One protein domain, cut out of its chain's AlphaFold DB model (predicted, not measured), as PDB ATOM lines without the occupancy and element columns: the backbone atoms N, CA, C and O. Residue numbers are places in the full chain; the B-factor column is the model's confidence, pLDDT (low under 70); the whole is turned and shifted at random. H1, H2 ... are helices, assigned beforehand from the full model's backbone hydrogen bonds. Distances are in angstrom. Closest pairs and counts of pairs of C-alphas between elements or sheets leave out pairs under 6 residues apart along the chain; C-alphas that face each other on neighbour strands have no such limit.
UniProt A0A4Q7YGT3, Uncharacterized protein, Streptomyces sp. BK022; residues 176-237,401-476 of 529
ATOM      1  N   THR A 176     -61.634 -30.427  34.862       48.81
ATOM      2  CA  THR A 176     -62.361 -29.346  35.531       48.81
ATOM      3  C   THR A 176     -62.710 -29.600  36.999       48.81
ATOM      4  O   THR A 176     -62.892 -28.626  37.723       48.81
ATOM      5  N   ARG A 177     -62.822 -30.855  37.464       55.16
ATOM      6  CA  ARG A 177     -63.217 -31.155  38.858       55.16
ATOM      7  C   ARG A 177     -62.025 -31.213  39.814       55.16
ATOM      8  O   ARG A 177     -62.157 -30.829  40.975       55.16
ATOM      9  N   ASP A 178     -60.889 -31.687  39.317       63.25
ATOM     10  CA  ASP A 178     -59.697 -31.937  40.130       63.25
ATOM     11  C   ASP A 178     -58.692 -30.786  40.091       63.25
ATOM     12  O   ASP A 178     -57.721 -30.823  40.834       63.25
ATOM     13  N   MET A 179     -58.914 -29.772  39.251       67.88
ATOM     14  CA  MET A 179     -58.053 -28.598  39.168       67.88
ATOM     15  C   MET A 179     -58.514 -27.472  40.087       67.88
ATOM     16  O   MET A 179     -59.702 -27.197  40.265       67.88
ATOM     17  N   MET A 180     -57.535 -26.747  40.614       69.62
ATOM     18  CA  MET A 180     -57.775 -25.504  41.333       69.62
ATOM     19  C   MET A 180     -58.058 -24.370  40.341       69.62
ATOM     20  O   MET A 180     -57.543 -24.404  39.216       69.62
ATOM     21  N   PRO A 181     -58.820 -23.331  40.745       66.38
ATOM     22  CA  PRO A 181     -59.060 -22.166  39.903       66.38
ATOM     23  C   PRO A 181     -57.758 -21.630  39.306       66.38
ATOM     24  O   PRO A 181     -56.758 -21.469  40.012       66.38
ATOM     25  N   VAL A 182     -57.773 -21.376  37.996       64.81
ATOM     26  CA  VAL A 182     -56.612 -20.833  37.287       64.81
ATOM     27  C   VAL A 182     -56.274 -19.473  37.886       64.81
ATOM     28  O   VAL A 182     -57.153 -18.640  38.116       64.81
ATOM     29  N   ASN A 183     -54.991 -19.255  38.156       68.62
ATOM     30  CA  ASN A 183     -54.518 -17.977  38.664       68.62
ATOM     31  C   ASN A 183     -54.859 -16.846  37.699       68.62
ATOM     32  O   ASN A 183     -54.802 -17.017  36.480       68.62
ATOM     33  N   LYS A 184     -55.137 -15.673  38.268       74.81
ATOM     34  CA  LYS A 184     -55.308 -14.443  37.503       74.81
ATOM     35  C   LYS A 184     -54.051 -14.214  36.655       74.81
ATOM     36  O   LYS A 184     -52.945 -14.172  37.198       74.81
ATOM     37  N   ARG A 185     -54.204 -14.108  35.333       78.75
ATOM     38  CA  ARG A 185     -53.066 -13.827  34.452       78.75
ATOM     39  C   ARG A 185     -52.693 -12.357  34.546       78.75
ATOM     40  O   ARG A 185     -53.486 -11.526  34.994       78.75
ATOM     41  N   TRP A 186     -51.481 -12.018  34.113       84.00
ATOM     42  CA  TRP A 186     -51.021 -10.629  34.096       84.00
ATOM     43  C   TRP A 186     -51.987  -9.717  33.342       84.00
ATOM     44  O   TRP A 186     -52.306  -8.627  33.811       84.00
ATOM     45  N   GLU A 187     -52.503 -10.198  32.214       84.56
ATOM     46  CA  GLU A 187     -53.432  -9.492  31.334       84.56
ATOM     47  C   GLU A 187     -54.799  -9.251  31.986       84.56
ATOM     48  O   GLU A 187     -55.480  -8.291  31.639       84.56
ATOM     49  N   ASP A 188     -55.172 -10.069  32.972       81.00
ATOM     50  CA  ASP A 188     -56.433  -9.930  33.702       81.00
ATOM     51  C   ASP A 188     -56.333  -8.871  34.818       81.00
ATOM     52  O   ASP A 188     -57.345  -8.456  35.398       81.00
ATOM     53  N   HIS A 189     -55.120  -8.442  35.189       80.62
ATOM     54  CA  HIS A 189     -54.920  -7.370  36.164       80.62
ATOM     55  C   HIS A 189     -55.301  -6.008  35.595       80.62
ATOM     56  O   HIS A 189     -54.998  -5.672  34.454       80.62
ATOM     57  N   THR A 190     -55.912  -5.168  36.435       90.00
ATOM     58  CA  THR A 190     -56.180  -3.783  36.035       90.00
ATOM     59  C   THR A 190     -54.859  -3.026  35.835       90.00
ATOM     60  O   THR A 190     -53.869  -3.333  36.512       90.00
ATOM     61  N   PRO A 191     -54.820  -1.971  35.000       92.25
ATOM     62  CA  PRO A 191     -53.612  -1.162  34.827       92.25
ATOM     63  C   PRO A 191     -53.045  -0.620  36.151       92.25
ATOM     64  O   PRO A 191     -51.831  -0.548  36.338       92.25
ATOM     65  N   ALA A 192     -53.915  -0.290  37.112       91.56
ATOM     66  CA  ALA A 192     -53.512   0.159  38.443       91.56
ATOM     67  C   ALA A 192     -52.826  -0.952  39.261       91.56
ATOM     68  O   ALA A 192     -51.824  -0.695  39.938       91.56
ATOM     69  N   GLU A 193     -53.335  -2.186  39.185       88.38
ATOM     70  CA  GLU A 193     -52.727  -3.361  39.818       88.38
ATOM     71  C   GLU A 193     -51.371  -3.690  39.193       88.38
ATOM     72  O   GLU A 193     -50.389  -3.822  39.926       88.38
ATOM     73  N   GLN A 194     -51.294  -3.740  37.861       90.88
ATOM     74  CA  GLN A 194     -50.044  -3.969  37.132       90.88
ATOM     75  C   GLN A 194     -48.998  -2.911  37.504       90.88
ATOM     76  O   GLN A 194     -47.881  -3.237  37.909       90.88
ATOM     77  N   ALA A 195     -49.371  -1.628  37.478       91.81
ATOM     78  CA  ALA A 195     -48.471  -0.540  37.844       91.81
ATOM     79  C   ALA A 195     -48.007  -0.627  39.310       91.81
ATOM     80  O   ALA A 195     -46.859  -0.300  39.613       91.81
ATOM     81  N   ARG A 196     -48.858  -1.095  40.235       95.81
ATOM     82  CA  ARG A 196     -48.468  -1.344  41.634       95.81
ATOM     83  C   ARG A 196     -47.434  -2.465  41.742       95.81
ATOM     84  O   ARG A 196     -46.480  -2.308  42.509       95.81
ATOM     85  N   VAL A 197     -47.611  -3.563  41.003       91.38
ATOM     86  CA  VAL A 197     -46.645  -4.675  40.969       91.38
ATOM     87  C   VAL A 197     -45.308  -4.177  40.430       91.38
ATOM     88  O   VAL A 197     -44.300  -4.310  41.119       91.38
ATOM     89  N   LEU A 198     -45.307  -3.494  39.280       92.88
ATOM     90  CA  LEU A 198     -44.091  -2.959  38.661       92.88
ATOM     91  C   LEU A 198     -43.365  -1.953  39.563       92.88
ATOM     92  O   LEU A 198     -42.153  -2.048  39.737       92.88
ATOM     93  N   ARG A 199     -44.091  -1.021  40.200       93.69
ATOM     94  CA  ARG A 199     -43.498  -0.081  41.169       93.69
ATOM     95  C   ARG A 199     -42.900  -0.799  42.376       93.69
ATOM     96  O   ARG A 199     -41.867  -0.370  42.879       93.69
ATOM     97  N   SER A 200     -43.546  -1.859  42.860       92.00
ATOM     98  CA  SER A 200     -43.042  -2.646  43.992       92.00
ATOM     99  C   SER A 200     -41.798  -3.443  43.607       92.00
ATOM    100  O   SER A 200     -40.811  -3.381  44.330       92.00
ATOM    101  N   ALA A 201     -41.806  -4.111  42.450       88.38
ATOM    102  CA  ALA A 201     -40.669  -4.865  41.924       88.38
ATOM    103  C   ALA A 201     -39.451  -3.958  41.665       88.38
ATOM    104  O   ALA A 201     -38.324  -4.310  42.016       88.38
ATOM    105  N   ALA A 202     -39.682  -2.738  41.165       86.50
ATOM    106  CA  ALA A 202     -38.628  -1.759  40.908       86.50
ATOM    107  C   ALA A 202     -37.854  -1.349  42.174       86.50
ATOM    108  O   ALA A 202     -36.663  -1.054  42.083       86.50
ATOM    109  N   LYS A 203     -38.475  -1.398  43.366       90.88
ATOM    110  CA  LYS A 203     -37.776  -1.161  44.650       90.88
ATOM    111  C   LYS A 203     -36.677  -2.190  44.923       90.88
ATOM    112  O   LYS A 203     -35.735  -1.895  45.651       90.88
ATOM    113  N   PHE A 204     -36.786  -3.372  44.321       85.00
ATOM    114  CA  PHE A 204     -35.794  -4.445  44.390       85.00
ATOM    115  C   PHE A 204     -34.853  -4.449  43.177       85.00
ATOM    116  O   PHE A 204     -34.089  -5.393  42.992       85.00
ATOM    117  N   GLY A 205     -34.900  -3.417  42.327       80.94
ATOM    118  CA  GLY A 205     -34.121  -3.353  41.091       80.94
ATOM    119  C   GLY A 205     -34.637  -4.278  39.986       80.94
ATOM    120  O   GLY A 205     -33.910  -4.529  39.027       80.94
ATOM    121  N   VAL A 206     -35.868  -4.788  40.103       83.19
ATOM    122  CA  VAL A 206     -36.480  -5.658  39.093       83.19
ATOM    123  C   VAL A 206     -37.442  -4.857  38.219       83.19
ATOM    124  O   VAL A 206     -38.383  -4.228  38.693       83.19
ATOM    125  N   THR A 207     -37.198  -4.898  36.916       87.12
ATOM    126  CA  THR A 207     -38.010  -4.302  35.847       87.12
ATOM    127  C   THR A 207     -38.425  -5.401  34.862       87.12
ATOM    128  O   THR A 207     -37.763  -6.441  34.841       87.12
ATOM    129  N   PRO A 208     -39.452  -5.195  34.013       87.56
ATOM    130  CA  PRO A 208     -39.800  -6.149  32.954       87.56
ATOM    131  C   PRO A 208     -38.585  -6.567  32.123       87.56
ATOM    132  O   PRO A 208     -38.292  -7.753  32.011       87.56
ATOM    133  N   ASP A 209     -37.801  -5.596  31.653       77.44
ATOM    134  CA  ASP A 209     -36.618  -5.851  30.832       77.44
ATOM    135  C   ASP A 209     -35.522  -6.617  31.582       77.44
ATOM    136  O   ASP A 209     -34.859  -7.477  31.003       77.44
ATOM    137  N   SER A 210     -35.275  -6.301  32.859       79.38
ATOM    138  CA  SER A 210     -34.248  -7.006  33.635       79.38
ATOM    139  C   SER A 210     -34.671  -8.434  33.963       79.38
ATOM    140  O   SER A 210     -33.850  -9.336  33.830       79.38
ATOM    141  N   ALA A 211     -35.936  -8.634  34.340       81.56
ATOM    142  CA  ALA A 211     -36.518  -9.940  34.627       81.56
ATOM    143  C   ALA A 211     -36.512 -10.827  33.376       81.56
ATOM    144  O   ALA A 211     -36.051 -11.966  33.418       81.56
ATOM    145  N   HIS A 212     -36.936 -10.262  32.241       87.50
ATOM    146  CA  HIS A 212     -36.915 -10.927  30.946       87.50
ATOM    147  C   HIS A 212     -35.503 -11.344  30.550       87.50
ATOM    148  O   HIS A 212     -35.271 -12.517  30.284       87.50
ATOM    149  N   ARG A 213     -34.532 -10.416  30.570       76.12
ATOM    150  CA  ARG A 213     -33.128 -10.730  30.248       76.12
ATOM    151  C   ARG A 213     -32.537 -11.797  31.167       76.12
ATOM    152  O   ARG A 213     -31.783 -12.640  30.691       76.12
ATOM    153  N   ALA A 214     -32.851 -11.752  32.462       79.44
ATOM    154  CA  ALA A 214     -32.342 -12.715  33.432       79.44
ATOM    155  C   ALA A 214     -32.852 -14.135  33.150       79.44
ATOM    156  O   ALA A 214     -32.039 -15.058  33.074       79.44
ATOM    157  N   LEU A 215     -34.163 -14.294  32.931       82.88
ATOM    158  CA  LEU A 215     -34.756 -15.586  32.595       82.88
ATOM    159  C   LEU A 215     -34.277 -16.076  31.223       82.88
ATOM    160  O   LEU A 215     -33.788 -17.196  31.112       82.88
ATOM    161  N   ALA A 216     -34.354 -15.219  30.203       78.12
ATOM    162  CA  ALA A 216     -33.874 -15.481  28.847       78.12
ATOM    163  C   ALA A 216     -32.460 -16.073  28.836       78.12
ATOM    164  O   ALA A 216     -32.237 -17.132  28.259       78.12
ATOM    165  N   ALA A 217     -31.519 -15.428  29.532       75.12
ATOM    166  CA  ALA A 217     -30.137 -15.885  29.592       75.12
ATOM    167  C   ALA A 217     -29.985 -17.248  30.288       75.12
ATOM    168  O   ALA A 217     -29.094 -18.012  29.927       75.12
ATOM    169  N   GLN A 218     -30.816 -17.557  31.288       75.00
ATOM    170  CA  GLN A 218     -30.791 -18.866  31.949       75.00
ATOM    171  C   GLN A 218     -31.318 -19.963  31.031       75.00
ATOM    172  O   GLN A 218     -30.671 -20.997  30.895       75.00
ATOM    173  N   VAL A 219     -32.434 -19.704  30.351       73.31
ATOM    174  CA  VAL A 219     -33.006 -20.623  29.364       73.31
ATOM    175  C   VAL A 219     -32.008 -20.866  28.227       73.31
ATOM    176  O   VAL A 219     -31.683 -22.010  27.933       73.31
ATOM    177  N   ASP A 220     -31.429 -19.813  27.649       74.50
ATOM    178  CA  ASP A 220     -30.464 -19.946  26.549       74.50
ATOM    179  C   ASP A 220     -29.205 -20.728  26.960       74.50
ATOM    180  O   ASP A 220     -28.639 -21.458  26.147       74.50
ATOM    181  N   ARG A 221     -28.752 -20.591  28.215       67.94
ATOM    182  CA  ARG A 221     -27.630 -21.380  28.747       67.94
ATOM    183  C   ARG A 221     -28.010 -22.840  28.961       67.94
ATOM    184  O   ARG A 221     -27.251 -23.703  28.535       67.94
ATOM    185  N   ALA A 222     -29.169 -23.116  29.555       66.50
ATOM    186  CA  ALA A 222     -29.644 -24.481  29.781       66.50
ATOM    187  C   ALA A 222     -29.696 -25.286  28.471       66.50
ATOM    188  O   ALA A 222     -29.086 -26.350  28.358       66.50
ATOM    189  N   TYR A 223     -30.308 -24.708  27.432       65.88
ATOM    190  CA  TYR A 223     -30.393 -25.337  26.113       65.88
ATOM    191  C   TYR A 223     -29.033 -25.456  25.403       65.88
ATOM    192  O   TYR A 223     -28.834 -26.389  24.628       65.88
ATOM    193  N   ALA A 224     -28.077 -24.559  25.673       65.31
ATOM    194  CA  ALA A 224     -26.724 -24.642  25.116       65.31
ATOM    195  C   ALA A 224     -25.830 -25.685  25.810       65.31
ATOM    196  O   ALA A 224     -24.900 -26.187  25.180       65.31
ATOM    197  N   HIS A 225     -26.076 -25.981  27.089       59.12
ATOM    198  CA  HIS A 225     -25.290 -26.941  27.866       59.12
ATOM    199  C   HIS A 225     -25.737 -28.395  27.653       59.12
ATOM    200  O   HIS A 225     -24.882 -29.272  27.593       59.12
ATOM    201  N   GLU A 226     -27.041 -28.654  27.513       53.41
ATOM    202  CA  GLU A 226     -27.598 -30.022  27.562       53.41
ATOM    203  C   GLU A 226     -28.346 -30.436  26.277       53.41
ATOM    204  O   GLU A 226     -29.085 -31.415  26.268       53.41
ATOM    205  N   GLY A 227     -28.210 -29.689  25.172       49.56
ATOM    206  CA  GLY A 227     -28.940 -29.983  23.924       49.56
ATOM    207  C   GLY A 227     -30.467 -29.871  24.061       49.56
ATOM    208  O   GLY A 227     -31.212 -30.386  23.233       49.56
ATOM    209  N   GLY A 228     -30.949 -29.220  25.125       45.16
ATOM    210  CA  GLY A 228     -32.370 -29.158  25.471       45.16
ATOM    211  C   GLY A 228     -32.942 -30.447  26.068       45.16
ATOM    212  O   GLY A 228     -34.153 -30.512  26.279       45.16
ATOM    213  N   HIS A 229     -32.108 -31.454  26.350       43.12
ATOM    214  CA  HIS A 229     -32.518 -32.631  27.103       43.12
ATOM    215  C   HIS A 229     -32.600 -32.278  28.578       43.12
ATOM    216  O   HIS A 229     -31.583 -32.090  29.237       43.12
ATOM    217  N   HIS A 230     -33.815 -32.229  29.106       49.62
ATOM    218  CA  HIS A 230     -34.004 -32.231  30.542       49.62
ATOM    219  C   HIS A 230     -35.053 -33.276  30.882       49.62
ATOM    220  O   HIS A 230     -36.163 -33.233  30.341       49.62
ATOM    221  N   ASP A 231     -34.706 -34.153  31.824       41.88
ATOM    222  CA  ASP A 231     -35.664 -34.901  32.631       41.88
ATOM    223  C   ASP A 231     -36.473 -33.841  33.370       41.88
ATOM    224  O   ASP A 231     -36.119 -33.383  34.463       41.88
ATOM    225  N   SER A 232     -37.501 -33.310  32.707       40.19
ATOM    226  CA  SER A 232     -38.365 -32.349  33.360       40.19
ATOM    227  C   SER A 232     -38.887 -33.037  34.615       40.19
ATOM    228  O   SER A 232     -39.180 -34.235  34.606       40.19
ATOM    229  N   PHE A 233     -39.050 -32.280  35.699       40.97
ATOM    230  CA  PHE A 233     -39.697 -32.767  36.929       40.97
ATOM    231  C   PHE A 233     -41.087 -33.402  36.659       40.97
ATOM    232  O   PHE A 233     -41.689 -34.025  37.531       40.97
ATOM    233  N   TYR A 234     -41.580 -33.209  35.435       42.06
ATOM    234  CA  TYR A 234     -42.875 -33.521  34.881       42.06
ATOM    235  C   TYR A 234     -42.771 -34.313  33.563       42.06
ATOM    236  O   TYR A 234     -43.700 -34.237  32.761       42.06
ATOM    237  N   SER A 235     -41.658 -35.022  33.297       41.62
ATOM    238  CA  SER A 235     -41.498 -35.761  32.037       41.62
ATOM    239  C   SER A 235     -42.630 -36.783  31.933       41.62
ATOM    240  O   SER A 235     -42.775 -37.607  32.837       41.62
ATOM    241  N   PRO A 236     -43.465 -36.737  30.882       40.16
ATOM    242  CA  PRO A 236     -44.553 -37.693  30.723       40.16
ATOM    243  C   PRO A 236     -44.042 -39.088  30.340       40.16
ATOM    244  O   PRO A 236     -44.803 -40.044  30.442       40.16
ATOM    245  N   ALA A 237     -42.788 -39.195  29.887       39.34
ATOM    246  CA  ALA A 237     -42.229 -40.404  29.294       39.34
ATOM    247  C   ALA A 237     -41.512 -41.322  30.292       39.34
ATOM    248  O   ALA A 237     -41.280 -42.485  29.974       39.34
ATOM    249  N   GLY A 401     -51.087 -28.908  29.715       57.78
ATOM    250  CA  GLY A 401     -52.237 -28.203  29.162       57.78
ATOM    251  C   GLY A 401     -52.355 -26.728  29.544       57.78
ATOM    252  O   GLY A 401     -51.451 -26.069  30.064       57.78
ATOM    253  N   SER A 402     -53.498 -26.159  29.165       51.12
ATOM    254  CA  SER A 402     -53.715 -24.710  29.031       51.12
ATOM    255  C   SER A 402     -53.717 -23.917  30.348       51.12
ATOM    256  O   SER A 402     -53.641 -22.682  30.331       51.12
ATOM    257  N   SER A 403     -53.781 -24.611  31.484       55.53
ATOM    258  CA  SER A 403     -53.766 -24.042  32.833       55.53
ATOM    259  C   SER A 403     -52.380 -23.910  33.446       55.53
ATOM    260  O   SER A 403     -52.278 -23.455  34.588       55.53
ATOM    261  N   GLN A 404     -51.325 -24.322  32.734       64.25
ATOM    262  CA  GLN A 404     -49.954 -24.116  33.190       64.25
ATOM    263  C   GLN A 404     -49.741 -22.650  33.553       64.25
ATOM    264  O   GLN A 404     -50.089 -21.749  32.785       64.25
ATOM    265  N   PHE A 405     -49.146 -22.423  34.716       70.56
ATOM    266  CA  PHE A 405     -48.820 -21.107  35.238       70.56
ATOM    267  C   PHE A 405     -47.432 -21.181  35.854       70.56
ATOM    268  O   PHE A 405     -47.134 -22.124  36.591       70.56
ATOM    269  N   TRP A 406     -46.578 -20.204  35.566       71.81
ATOM    270  CA  TRP A 406     -45.238 -20.181  36.119       71.81
ATOM    271  C   TRP A 406     -45.292 -20.019  37.645       71.81
ATOM    272  O   TRP A 406     -45.522 -18.938  38.193       71.81
ATOM    273  N   VAL A 407     -45.033 -21.111  38.359       66.25
ATOM    274  CA  VAL A 407     -44.845 -21.105  39.810       66.25
ATOM    275  C   VAL A 407     -43.474 -20.532  40.151       66.25
ATOM    276  O   VAL A 407     -42.460 -21.223  40.093       66.25
ATOM    277  N   SER A 408     -43.439 -19.261  40.535       66.88
ATOM    278  CA  SER A 408     -42.242 -18.659  41.125       66.88
ATOM    279  C   SER A 408     -42.106 -19.015  42.605       66.88
ATOM    280  O   SER A 408     -43.058 -18.881  43.365       66.88
ATOM    281  N   ASP A 409     -40.927 -19.399  43.065       63.00
ATOM    282  CA  ASP A 409     -40.582 -19.422  44.486       63.00
ATOM    283  C   ASP A 409     -39.290 -18.634  44.747       63.00
ATOM    284  O   ASP A 409     -38.891 -17.798  43.937       63.00
ATOM    285  N   THR A 410     -38.637 -18.818  45.894       61.09
ATOM    286  CA  THR A 410     -37.341 -18.165  46.123       61.09
ATOM    287  C   THR A 410     -36.308 -18.572  45.072       61.09
ATOM    288  O   THR A 410     -35.499 -17.741  44.682       61.09
ATOM    289  N   HIS A 411     -36.375 -19.791  44.552       59.94
ATOM    290  CA  HIS A 411     -35.458 -20.342  43.562       59.94
ATOM    291  C   HIS A 411     -35.871 -19.937  42.134       59.94
ATOM    292  O   HIS A 411     -35.251 -19.068  41.528       59.94
ATOM    293  N   SER A 412     -37.022 -20.406  41.653       62.84
ATOM    294  CA  SER A 412     -37.529 -20.140  40.299       62.84
ATOM    295  C   SER A 412     -38.077 -18.723  40.101       62.84
ATOM    296  O   SER A 412     -38.342 -18.301  38.979       62.84
ATOM    297  N   GLY A 413     -38.328 -17.978  41.177       63.62
ATOM    298  CA  GLY A 413     -38.757 -16.578  41.151       63.62
ATOM    299  C   GLY A 413     -37.604 -15.630  41.426       63.62
ATOM    300  O   GLY A 413     -37.251 -14.795  40.594       63.62
ATOM    301  N   GLY A 414     -37.002 -15.779  42.604       66.19
ATOM    302  CA  GLY A 414     -35.861 -14.968  43.008       66.19
ATOM    303  C   GLY A 414     -34.636 -15.214  42.128       66.19
ATOM    304  O   GLY A 414     -34.090 -14.261  41.590       66.19
ATOM    305  N   GLY A 415     -34.242 -16.468  41.916       69.06
ATOM    306  CA  GLY A 415     -33.069 -16.811  41.106       69.06
ATOM    307  C   GLY A 415     -33.259 -16.602  39.606       69.06
ATOM    308  O   GLY A 415     -32.347 -16.131  38.922       69.06
ATOM    309  N   ALA A 416     -34.457 -16.864  39.078       74.50
ATOM    310  CA  ALA A 416     -34.721 -16.700  37.648       74.50
ATOM    311  C   ALA A 416     -34.861 -15.228  37.217       74.50
ATOM    312  O   ALA A 416     -34.241 -14.799  36.244       74.50
ATOM    313  N   PHE A 417     -35.664 -14.444  37.945       81.38
ATOM    314  CA  PHE A 417     -36.062 -13.090  37.531       81.38
ATOM    315  C   PHE A 417     -35.321 -11.980  38.278       81.38
ATOM    316  O   PHE A 417     -35.265 -10.844  37.801       81.38
ATOM    317  N   ALA A 418     -34.743 -12.289  39.439       81.00
ATOM    318  CA  ALA A 418     -34.034 -11.333  40.281       81.00
ATOM    319  C   ALA A 418     -32.705 -11.900  40.831       81.00
ATOM    320  O   ALA A 418     -32.459 -11.801  42.036       81.00
ATOM    321  N   PRO A 419     -31.827 -12.483  39.984       75.19
ATOM    322  CA  PRO A 419     -30.637 -13.215  40.436       75.19
ATOM    323  C   PRO A 419     -29.678 -12.371  41.289       75.19
ATOM    324  O   PRO A 419     -28.958 -12.898  42.126       75.19
ATOM    325  N   HIS A 420     -29.677 -11.043  41.138       74.81
ATOM    326  CA  HIS A 420     -28.877 -10.137  41.973       74.81
ATOM    327  C   HIS A 420     -29.338 -10.078  43.440       74.81
ATOM    328  O   HIS A 420     -28.640  -9.515  44.281       74.81
ATOM    329  N   LEU A 421     -30.510 -10.635  43.765       74.38
ATOM    330  CA  LEU A 421     -30.996 -10.790  45.137       74.38
ATOM    331  C   LEU A 421     -30.488 -12.085  45.802       74.38
ATOM    332  O   LEU A 421     -30.674 -12.242  47.010       74.38
ATOM    333  N   GLU A 422     -29.833 -12.988  45.054       64.88
ATOM    334  CA  GLU A 422     -29.332 -14.288  45.544       64.88
ATOM    335  C   GLU A 422     -28.093 -14.182  46.449       64.88
ATOM    336  O   GLU A 422     -27.824 -15.103  47.221       64.88
ATOM    337  N   ASP A 423     -27.359 -13.062  46.417       54.34
ATOM    338  CA  ASP A 423     -26.032 -12.886  47.048       54.34
ATOM    339  C   ASP A 423     -26.013 -12.977  48.590       54.34
ATOM    340  O   ASP A 423     -24.986 -12.792  49.247       54.34
ATOM    341  N   LYS A 424     -27.152 -13.291  49.202       50.41
ATOM    342  CA  LYS A 424     -27.278 -13.626  50.615       50.41
ATOM    343  C   LYS A 424     -28.347 -14.709  50.743       50.41
ATOM    344  O   LYS A 424     -29.537 -14.388  50.739       50.41
ATOM    345  N   LYS A 425     -27.932 -15.976  50.882       42.78
ATOM    346  CA  LYS A 425     -28.820 -17.085  51.278       42.78
ATOM    347  C   LYS A 425     -29.683 -16.619  52.460       42.78
ATOM    348  O   LYS A 425     -29.145 -16.264  53.505       42.78
ATOM    349  N   GLY A 426     -31.001 -16.556  52.270       46.72
ATOM    350  CA  GLY A 426     -31.939 -16.112  53.307       46.72
ATOM    351  C   GLY A 426     -32.043 -14.596  53.508       46.72
ATOM    352  O   GLY A 426     -32.483 -14.159  54.569       46.72
ATOM    353  N   SER A 427     -31.656 -13.761  52.535       53.25
ATOM    354  CA  SER A 427     -31.909 -12.325  52.658       53.25
ATOM    355  C   SER A 427     -33.405 -12.034  52.684       53.25
ATOM    356  O   SER A 427     -34.153 -12.428  51.786       53.25
ATOM    357  N   GLY A 428     -33.839 -11.267  53.686       63.56
ATOM    358  CA  GLY A 428     -35.212 -10.770  53.758       63.56
ATOM    359  C   GLY A 428     -35.649 -10.026  52.489       63.56
ATOM    360  O   GLY A 428     -36.838  -9.956  52.218       63.56
ATOM    361  N   SER A 429     -34.718  -9.535  51.658       73.19
ATOM    362  CA  SER A 429     -35.016  -8.903  50.367       73.19
ATOM    363  C   SER A 429     -35.600  -9.853  49.322       73.19
ATOM    364  O   SER A 429     -36.528  -9.459  48.625       73.19
ATOM    365  N   GLN A 430     -35.107 -11.090  49.207       72.19
ATOM    366  CA  GLN A 430     -35.642 -12.055  48.237       72.19
ATOM    367  C   GLN A 430     -37.036 -12.529  48.658       72.19
ATOM    368  O   GLN A 430     -37.948 -12.597  47.837       72.19
ATOM    369  N   GLN A 431     -37.229 -12.782  49.955       69.50
ATOM    370  CA  GLN A 431     -38.543 -13.117  50.507       69.50
ATOM    371  C   GLN A 431     -39.524 -11.943  50.389       69.50
ATOM    372  O   GLN A 431     -40.659 -12.144  49.969       69.50
ATOM    373  N   ALA A 432     -39.089 -10.714  50.681       75.69
ATOM    374  CA  ALA A 432     -39.922  -9.521  50.535       75.69
ATOM    375  C   ALA A 432     -40.297  -9.244  49.070       75.69
ATOM    376  O   ALA A 432     -41.424  -8.835  48.804       75.69
ATOM    377  N   TYR A 433     -39.390  -9.507  48.123       81.31
ATOM    378  CA  TYR A 433     -39.681  -9.447  46.690       81.31
ATOM    379  C   TYR A 433     -40.749 -10.474  46.291       81.31
ATOM    380  O   TYR A 433     -41.757 -10.121  45.680       81.31
ATOM    381  N   MET A 434     -40.574 -11.731  46.706       76.56
ATOM    382  CA  MET A 434     -41.553 -12.792  46.450       76.56
ATOM    383  C   MET A 434     -42.887 -12.570  47.177       76.56
ATOM    384  O   MET A 434     -43.904 -13.116  46.766       76.56
ATOM    385  N   GLY A 435     -42.910 -11.738  48.222       73.69
ATOM    386  CA  GLY A 435     -44.123 -11.325  48.927       73.69
ATOM    387  C   GLY A 435     -44.953 -10.250  48.215       73.69
ATOM    388  O   GLY A 435     -46.024  -9.887  48.705       73.69
ATOM    389  N   ILE A 436     -44.503  -9.707  47.076       80.06
ATOM    390  CA  ILE A 436     -45.273  -8.706  46.323       80.06
ATOM    391  C   ILE A 436     -46.543  -9.358  45.749       80.06
ATOM    392  O   ILE A 436     -46.489 -10.237  44.890       80.06
ATOM    393  N   LYS A 437     -47.719  -8.872  46.160       83.00
ATOM    394  CA  LYS A 437     -49.009  -9.343  45.626       83.00
ATOM    395  C   LYS A 437     -49.106  -9.113  44.110       83.00
ATOM    396  O   LYS A 437     -49.166  -7.957  43.686       83.00
ATOM    397  N   GLY A 438     -49.209 -10.200  43.337       79.06
ATOM    398  CA  GLY A 438     -49.261 -10.217  41.865       79.06
ATOM    399  C   GLY A 438     -47.909 -10.471  41.183       79.06
ATOM    400  O   GLY A 438     -47.809 -10.358  39.962       79.06
ATOM    401  N   ILE A 439     -46.852 -10.792  41.944       83.06
ATOM    402  CA  ILE A 439     -45.520 -11.031  41.373       83.06
ATOM    403  C   ILE A 439     -45.444 -12.307  40.529       83.06
ATOM    404  O   ILE A 439     -44.718 -12.330  39.542       83.06
ATOM    405  N   HIS A 440     -46.215 -13.347  40.860       79.19
ATOM    406  CA  HIS A 440     -46.213 -14.585  40.080       79.19
ATOM    407  C   HIS A 440     -46.896 -14.387  38.725       79.19
ATOM    408  O   HIS A 440     -46.372 -14.857  37.726       79.19
ATOM    409  N   ALA A 441     -47.992 -13.618  38.664       81.25
ATOM    410  CA  ALA A 441     -48.605 -13.221  37.395       81.25
ATOM    411  C   ALA A 441     -47.624 -12.429  36.513       81.25
ATOM    412  O   ALA A 441     -47.504 -12.695  35.319       81.25
ATOM    413  N   PHE A 442     -46.863 -11.501  37.106       86.56
ATOM    414  CA  PHE A 442     -45.795 -10.792  36.399       86.56
ATOM    415  C   PHE A 442     -44.714 -11.747  35.866       86.56
ATOM    416  O   PHE A 442     -44.336 -11.653  34.701       86.56
ATOM    417  N   HIS A 443     -44.237 -12.686  36.684       86.69
ATOM    418  CA  HIS A 443     -43.250 -13.677  36.256       86.69
ATOM    419  C   HIS A 443     -43.778 -14.619  35.169       86.69
ATOM    420  O   HIS A 443     -43.050 -14.874  34.217       86.69
ATOM    421  N   ASP A 444     -45.025 -15.088  35.266       84.50
ATOM    422  CA  ASP A 444     -45.686 -15.905  34.238       84.50
ATOM    423  C   ASP A 444     -45.758 -15.167  32.899       84.50
ATOM    424  O   ASP A 444     -45.412 -15.730  31.863       84.50
ATOM    425  N   HIS A 445     -46.103 -13.879  32.914       87.44
ATOM    426  CA  HIS A 445     -46.097 -13.054  31.708       87.44
ATOM    427  C   HIS A 445     -44.701 -12.943  31.084       87.44
ATOM    428  O   HIS A 445     -44.532 -13.172  29.887       87.44
ATOM    429  N   ILE A 446     -43.678 -12.649  31.892       87.12
ATOM    430  CA  ILE A 446     -42.293 -12.592  31.407       87.12
ATOM    431  C   ILE A 446     -41.843 -13.955  30.864       87.12
ATOM    432  O   ILE A 446     -41.229 -14.014  29.802       87.12
ATOM    433  N   ALA A 447     -42.178 -15.039  31.559       83.56
ATOM    434  CA  ALA A 447     -41.919 -16.409  31.145       83.56
ATOM    435  C   ALA A 447     -42.530 -16.713  29.773       83.56
ATOM    436  O   ALA A 447     -41.821 -17.151  28.869       83.56
ATOM    437  N   ARG A 448     -43.814 -16.416  29.569       81.44
ATOM    438  CA  ARG A 448     -44.484 -16.626  28.277       81.44
ATOM    439  C   ARG A 448     -43.880 -15.790  27.154       81.44
ATOM    440  O   ARG A 448     -43.746 -16.301  26.048       81.44
ATOM    441  N   ASN A 449     -43.466 -14.555  27.433       83.38
ATOM    442  CA  ASN A 449     -42.763 -13.735  26.445       83.38
ATOM    443  C   ASN A 449     -41.421 -14.377  26.055       83.38
ATOM    444  O   ASN A 449     -41.155 -14.561  24.868       83.38
ATOM    445  N   VAL A 450     -40.623 -14.813  27.041       80.69
ATOM    446  CA  VAL A 450     -39.355 -15.528  26.801       80.69
ATOM    447  C   VAL A 450     -39.587 -16.788  25.970       80.69
ATOM    448  O   VAL A 450     -38.820 -17.032  25.036       80.69
ATOM    449  N   MET A 451     -40.632 -17.564  26.282       79.56
ATOM    450  CA  MET A 451     -41.019 -18.752  25.518       79.56
ATOM    451  C   MET A 451     -41.365 -18.414  24.080       79.56
ATOM    452  O   MET A 451     -40.822 -19.031  23.171       79.56
ATOM    453  N   GLN A 452     -42.241 -17.429  23.876       77.50
ATOM    454  CA  GLN A 452     -42.713 -17.038  22.555       77.50
ATOM    455  C   GLN A 452     -41.556 -16.570  21.669       77.50
ATOM    456  O   GLN A 452     -41.447 -17.003  20.525       77.50
ATOM    457  N   GLU A 453     -40.652 -15.743  22.200       77.31
ATOM    458  CA  GLU A 453     -39.449 -15.296  21.484       77.31
ATOM    459  C   GLU A 453     -38.516 -16.450  21.101       77.31
ATOM    460  O   GLU A 453     -37.765 -16.358  20.131       77.31
ATOM    461  N   ARG A 454     -38.557 -17.536  21.874       74.19
ATOM    462  CA  ARG A 454     -37.720 -18.723  21.711       74.19
ATOM    463  C   ARG A 454     -38.458 -19.877  21.045       74.19
ATOM    464  O   ARG A 454     -37.840 -20.922  20.915       74.19
ATOM    465  N   GLY A 455     -39.712 -19.740  20.622       70.00
ATOM    466  CA  GLY A 455     -40.483 -20.861  20.067       70.00
ATOM    467  C   GLY A 455     -40.642 -22.046  21.031       70.00
ATOM    468  O   GLY A 455     -40.721 -23.185  20.591       70.00
ATOM    469  N   LEU A 456     -40.633 -21.798  22.346       68.69
ATOM    470  CA  LEU A 456     -40.869 -22.837  23.349       68.69
ATOM    471  C   LEU A 456     -42.374 -23.011  23.563       68.69
ATOM    472  O   LEU A 456     -43.085 -22.038  23.808       68.69
ATOM    473  N   ASN A 457     -42.838 -24.260  23.565       65.81
ATOM    474  CA  ASN A 457     -44.271 -24.579  23.606       65.81
ATOM    475  C   ASN A 457     -44.753 -25.111  24.973       65.81
ATOM    476  O   ASN A 457     -45.925 -25.434  25.128       65.81
ATOM    477  N   SER A 458     -43.868 -25.199  25.976       66.94
ATOM    478  CA  SER A 458     -44.174 -25.750  27.308       66.94
ATOM    479  C   SER A 458     -43.545 -24.909  28.425       66.94
ATOM    480  O   SER A 458     -42.316 -24.782  28.488       66.94
ATOM    481  N   LEU A 459     -44.371 -24.353  29.330       70.00
ATOM    482  CA  LEU A 459     -43.876 -23.640  30.522       70.00
ATOM    483  C   LEU A 459     -43.106 -24.599  31.425       70.00
ATOM    484  O   LEU A 459     -42.063 -24.241  31.961       70.00
ATOM    485  N   THR A 460     -43.597 -25.829  31.540       64.44
ATOM    486  CA  THR A 460     -42.984 -26.915  32.303       64.44
ATOM    487  C   THR A 460     -41.551 -27.213  31.844       64.44
ATOM    488  O   THR A 460     -40.645 -27.357  32.672       64.44
ATOM    489  N   ASN A 461     -41.312 -27.241  30.530       65.94
ATOM    490  CA  ASN A 461     -39.976 -27.485  29.975       65.94
ATOM    491  C   ASN A 461     -39.052 -26.298  30.255       65.94
ATOM    492  O   ASN A 461     -37.914 -26.490  30.675       65.94
ATOM    493  N   MET A 462     -39.554 -25.071  30.095       72.69
ATOM    494  CA  MET A 462     -38.775 -23.870  30.392       72.69
ATOM    495  C   MET A 462     -38.432 -23.747  31.885       72.69
ATOM    496  O   MET A 462     -37.306 -23.382  32.219       72.69
ATOM    497  N   GLN A 463     -39.368 -24.068  32.785       71.38
ATOM    498  CA  GLN A 463     -39.111 -24.120  34.228       71.38
ATOM    499  C   GLN A 463     -38.037 -25.147  34.570       71.38
ATOM    500  O   GLN A 463     -37.139 -24.859  35.356       71.38
ATOM    501  N   SER A 464     -38.103 -26.323  33.944       66.19
ATOM    502  CA  SER A 464     -37.112 -27.381  34.149       66.19
ATOM    503  C   SER A 464     -35.726 -26.953  33.666       66.19
ATOM    504  O   SER A 464     -34.758 -27.082  34.410       66.19
ATOM    505  N   ALA A 465     -35.642 -26.349  32.477       67.19
ATOM    506  CA  ALA A 465     -34.399 -25.806  31.934       67.19
ATOM    507  C   ALA A 465     -33.787 -24.735  32.859       67.19
ATOM    508  O   ALA A 465     -32.598 -24.779  33.177       67.19
ATOM    509  N   GLN A 466     -34.606 -23.798  33.352       73.62
ATOM    510  CA  GLN A 466     -34.156 -22.772  34.297       73.62
ATOM    511  C   GLN A 466     -33.633 -23.386  35.605       73.62
ATOM    512  O   GLN A 466     -32.577 -22.981  36.091       73.62
ATOM    513  N   TRP A 467     -34.340 -24.370  36.158       66.88
ATOM    514  CA  TRP A 467     -33.945 -25.033  37.399       66.88
ATOM    515  C   TRP A 467     -32.609 -25.778  37.278       66.88
ATOM    516  O   TRP A 467     -31.773 -25.703  38.182       66.88
ATOM    517  N   SER A 468     -32.376 -26.473  36.162       62.31
ATOM    518  CA  SER A 468     -31.101 -27.156  35.894       62.31
ATOM    519  C   SER A 468     -29.935 -26.171  35.844       62.31
ATOM    520  O   SER A 468     -28.900 -26.382  36.478       62.31
ATOM    521  N   GLU A 469     -30.129 -25.037  35.173       67.88
ATOM    522  CA  GLU A 469     -29.135 -23.967  35.128       67.88
ATOM    523  C   GLU A 469     -28.846 -23.383  36.520       67.88
ATOM    524  O   GLU A 469     -27.698 -23.072  36.850       67.88
ATOM    525  N   GLU A 470     -29.868 -23.261  37.368       65.75
ATOM    526  CA  GLU A 470     -29.711 -22.814  38.750       65.75
ATOM    527  C   GLU A 470     -28.920 -23.821  39.601       65.75
ATOM    528  O   GLU A 470     -27.979 -23.422  40.293       65.75
ATOM    529  N   LYS A 471     -29.234 -25.123  39.513       62.91
ATOM    530  CA  LYS A 471     -28.464 -26.197  40.169       62.91
ATOM    531  C   LYS A 471     -26.991 -26.155  39.772       62.91
ATOM    532  O   LYS A 471     -26.111 -26.163  40.633       62.91
ATOM    533  N   ARG A 472     -26.724 -26.017  38.474       63.59
ATOM    534  CA  ARG A 472     -25.369 -25.921  37.929       63.59
ATOM    535  C   ARG A 472     -24.627 -24.694  38.460       63.59
ATOM    536  O   ARG A 472     -23.485 -24.801  38.898       63.59
ATOM    537  N   ARG A 473     -25.276 -23.522  38.494       64.81
ATOM    538  CA  ARG A 473     -24.698 -22.293  39.076       64.81
ATOM    539  C   ARG A 473     -24.376 -22.430  40.564       64.81
ATOM    540  O   ARG A 473     -23.442 -21.784  41.034       64.81
ATOM    541  N   ARG A 474     -25.141 -23.237  41.301       59.72
ATOM    542  CA  ARG A 474     -24.915 -23.507  42.729       59.72
ATOM    543  C   ARG A 474     -23.770 -24.483  42.985       59.72
ATOM    544  O   ARG A 474     -23.348 -24.604  44.131       59.72
ATOM    545  N   GLY A 475     -23.259 -25.141  41.944       53.50
ATOM    546  CA  GLY A 475     -22.332 -26.252  42.108       53.50
ATOM    547  C   GLY A 475     -23.006 -27.488  42.707       53.50
ATOM    548  O   GLY A 475     -22.302 -28.401  43.126       53.50
ATOM    549  N   ASP A 476     -24.346 -27.552  42.704       45.88
ATOM    550  CA  ASP A 476     -25.134 -28.731  43.091       45.88
ATOM    551  C   ASP A 476     -25.106 -29.789  41.970       45.88
ATOM    552  O   ASP A 476     -26.085 -30.506  41.733       45.88
TER     553      ASP A 476
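What this domain is: This is residues 176 to 237 and 401 to 476 of the 529 residues of an uncharacterized protein of Streptomyces sp. BK022 (UniProt A0A4Q7YGT3). Picture a compact cluster of crossed helices: H2, H5 and H6 pack round the short H3, with H4 on another side of H3 and H1 lying across the beginning of H5. H2 and H5 cross at 55 degrees, and H6 crosses H2 near its far end, while residues 176 to 190 make a long tail with no named element. The printed part has 138 residues with six named helices, H1 to H6 in that order, and no named strand; the class is all helix. The radius of gyration of the C-alphas is 14.9 A, and the C-alphas span 41 by 41 by 28 A.

Where its parts are: Begin at Thr 176 and pass the tail to C-alpha 191 at (-53.612, -1.162, 34.827), where H1, residues 191 to 202, begins. Next comes H2, residues 208 to 226, the longest helix by residues at 27.3 A, starting at C-alpha 208, (-39.800, -6.149, 32.954). Beyond the cut, look for H3 at residues 410 to 417 and H4 at residues 428 to 434, both short. H5 takes residues 439 to 453 over 21.2 A. H6 runs 22.6 A from residue 459 to 474, ending at C-alpha 474, (-24.915, -23.507, 42.729).

How they stand to each other: Start at the two hubs, H3 and H5, which touch four helices each. H3 and H5 only just touch, with 3 pairs of C-alphas within 8 A, the closest being those of Gly 413 and His 443, 7.3 A apart. H3 touches H2, about perpendicular at 78 degrees, with the closest C-alphas at Ala 211 and Phe 417, 4.3 A apart. H3 also touches H6 at Ser 412 and Trp 467, the closest C-alphas at 6.7 A, and H4 at Gly 414 and Gln 430, the closest at 6.0 A. H2 touches H5 at a steep tilt of 55 degrees, the same way; the closest C-alphas, of His 212 and Ile 446, are 5.6 A apart. With residues 215 to 223 alone, H2 touches H6, about perpendicular at 80 degrees, the closest C-alphas being those of Ala 222 and Ala 465 at 5.4 A. H1 and H5 only just touch, with 3 pairs of C-alphas within 8 A; the closest, of Val 197 and Ile 439, are 6.5 A apart. H1 and H6 are apart. Every O i to N i+4 pair is within hydrogen-bond range in H1, H2, H4, H5 and H6; in H3 it is 3 of 4.

The domain as a whole: The C-alphas of Ala 192 and Ala 237, the two farthest apart, are 43.1 A from each other. Residues 238 to 400 are not printed, and C-alphas 237 and 401 stand 15.8 A apart across this cut. Of the links that are printed whole, none is long. The mean pLDDT of the printed part is 70.9, and 63 residues are under 70, among them residues 221 to 237 and 467 to 476.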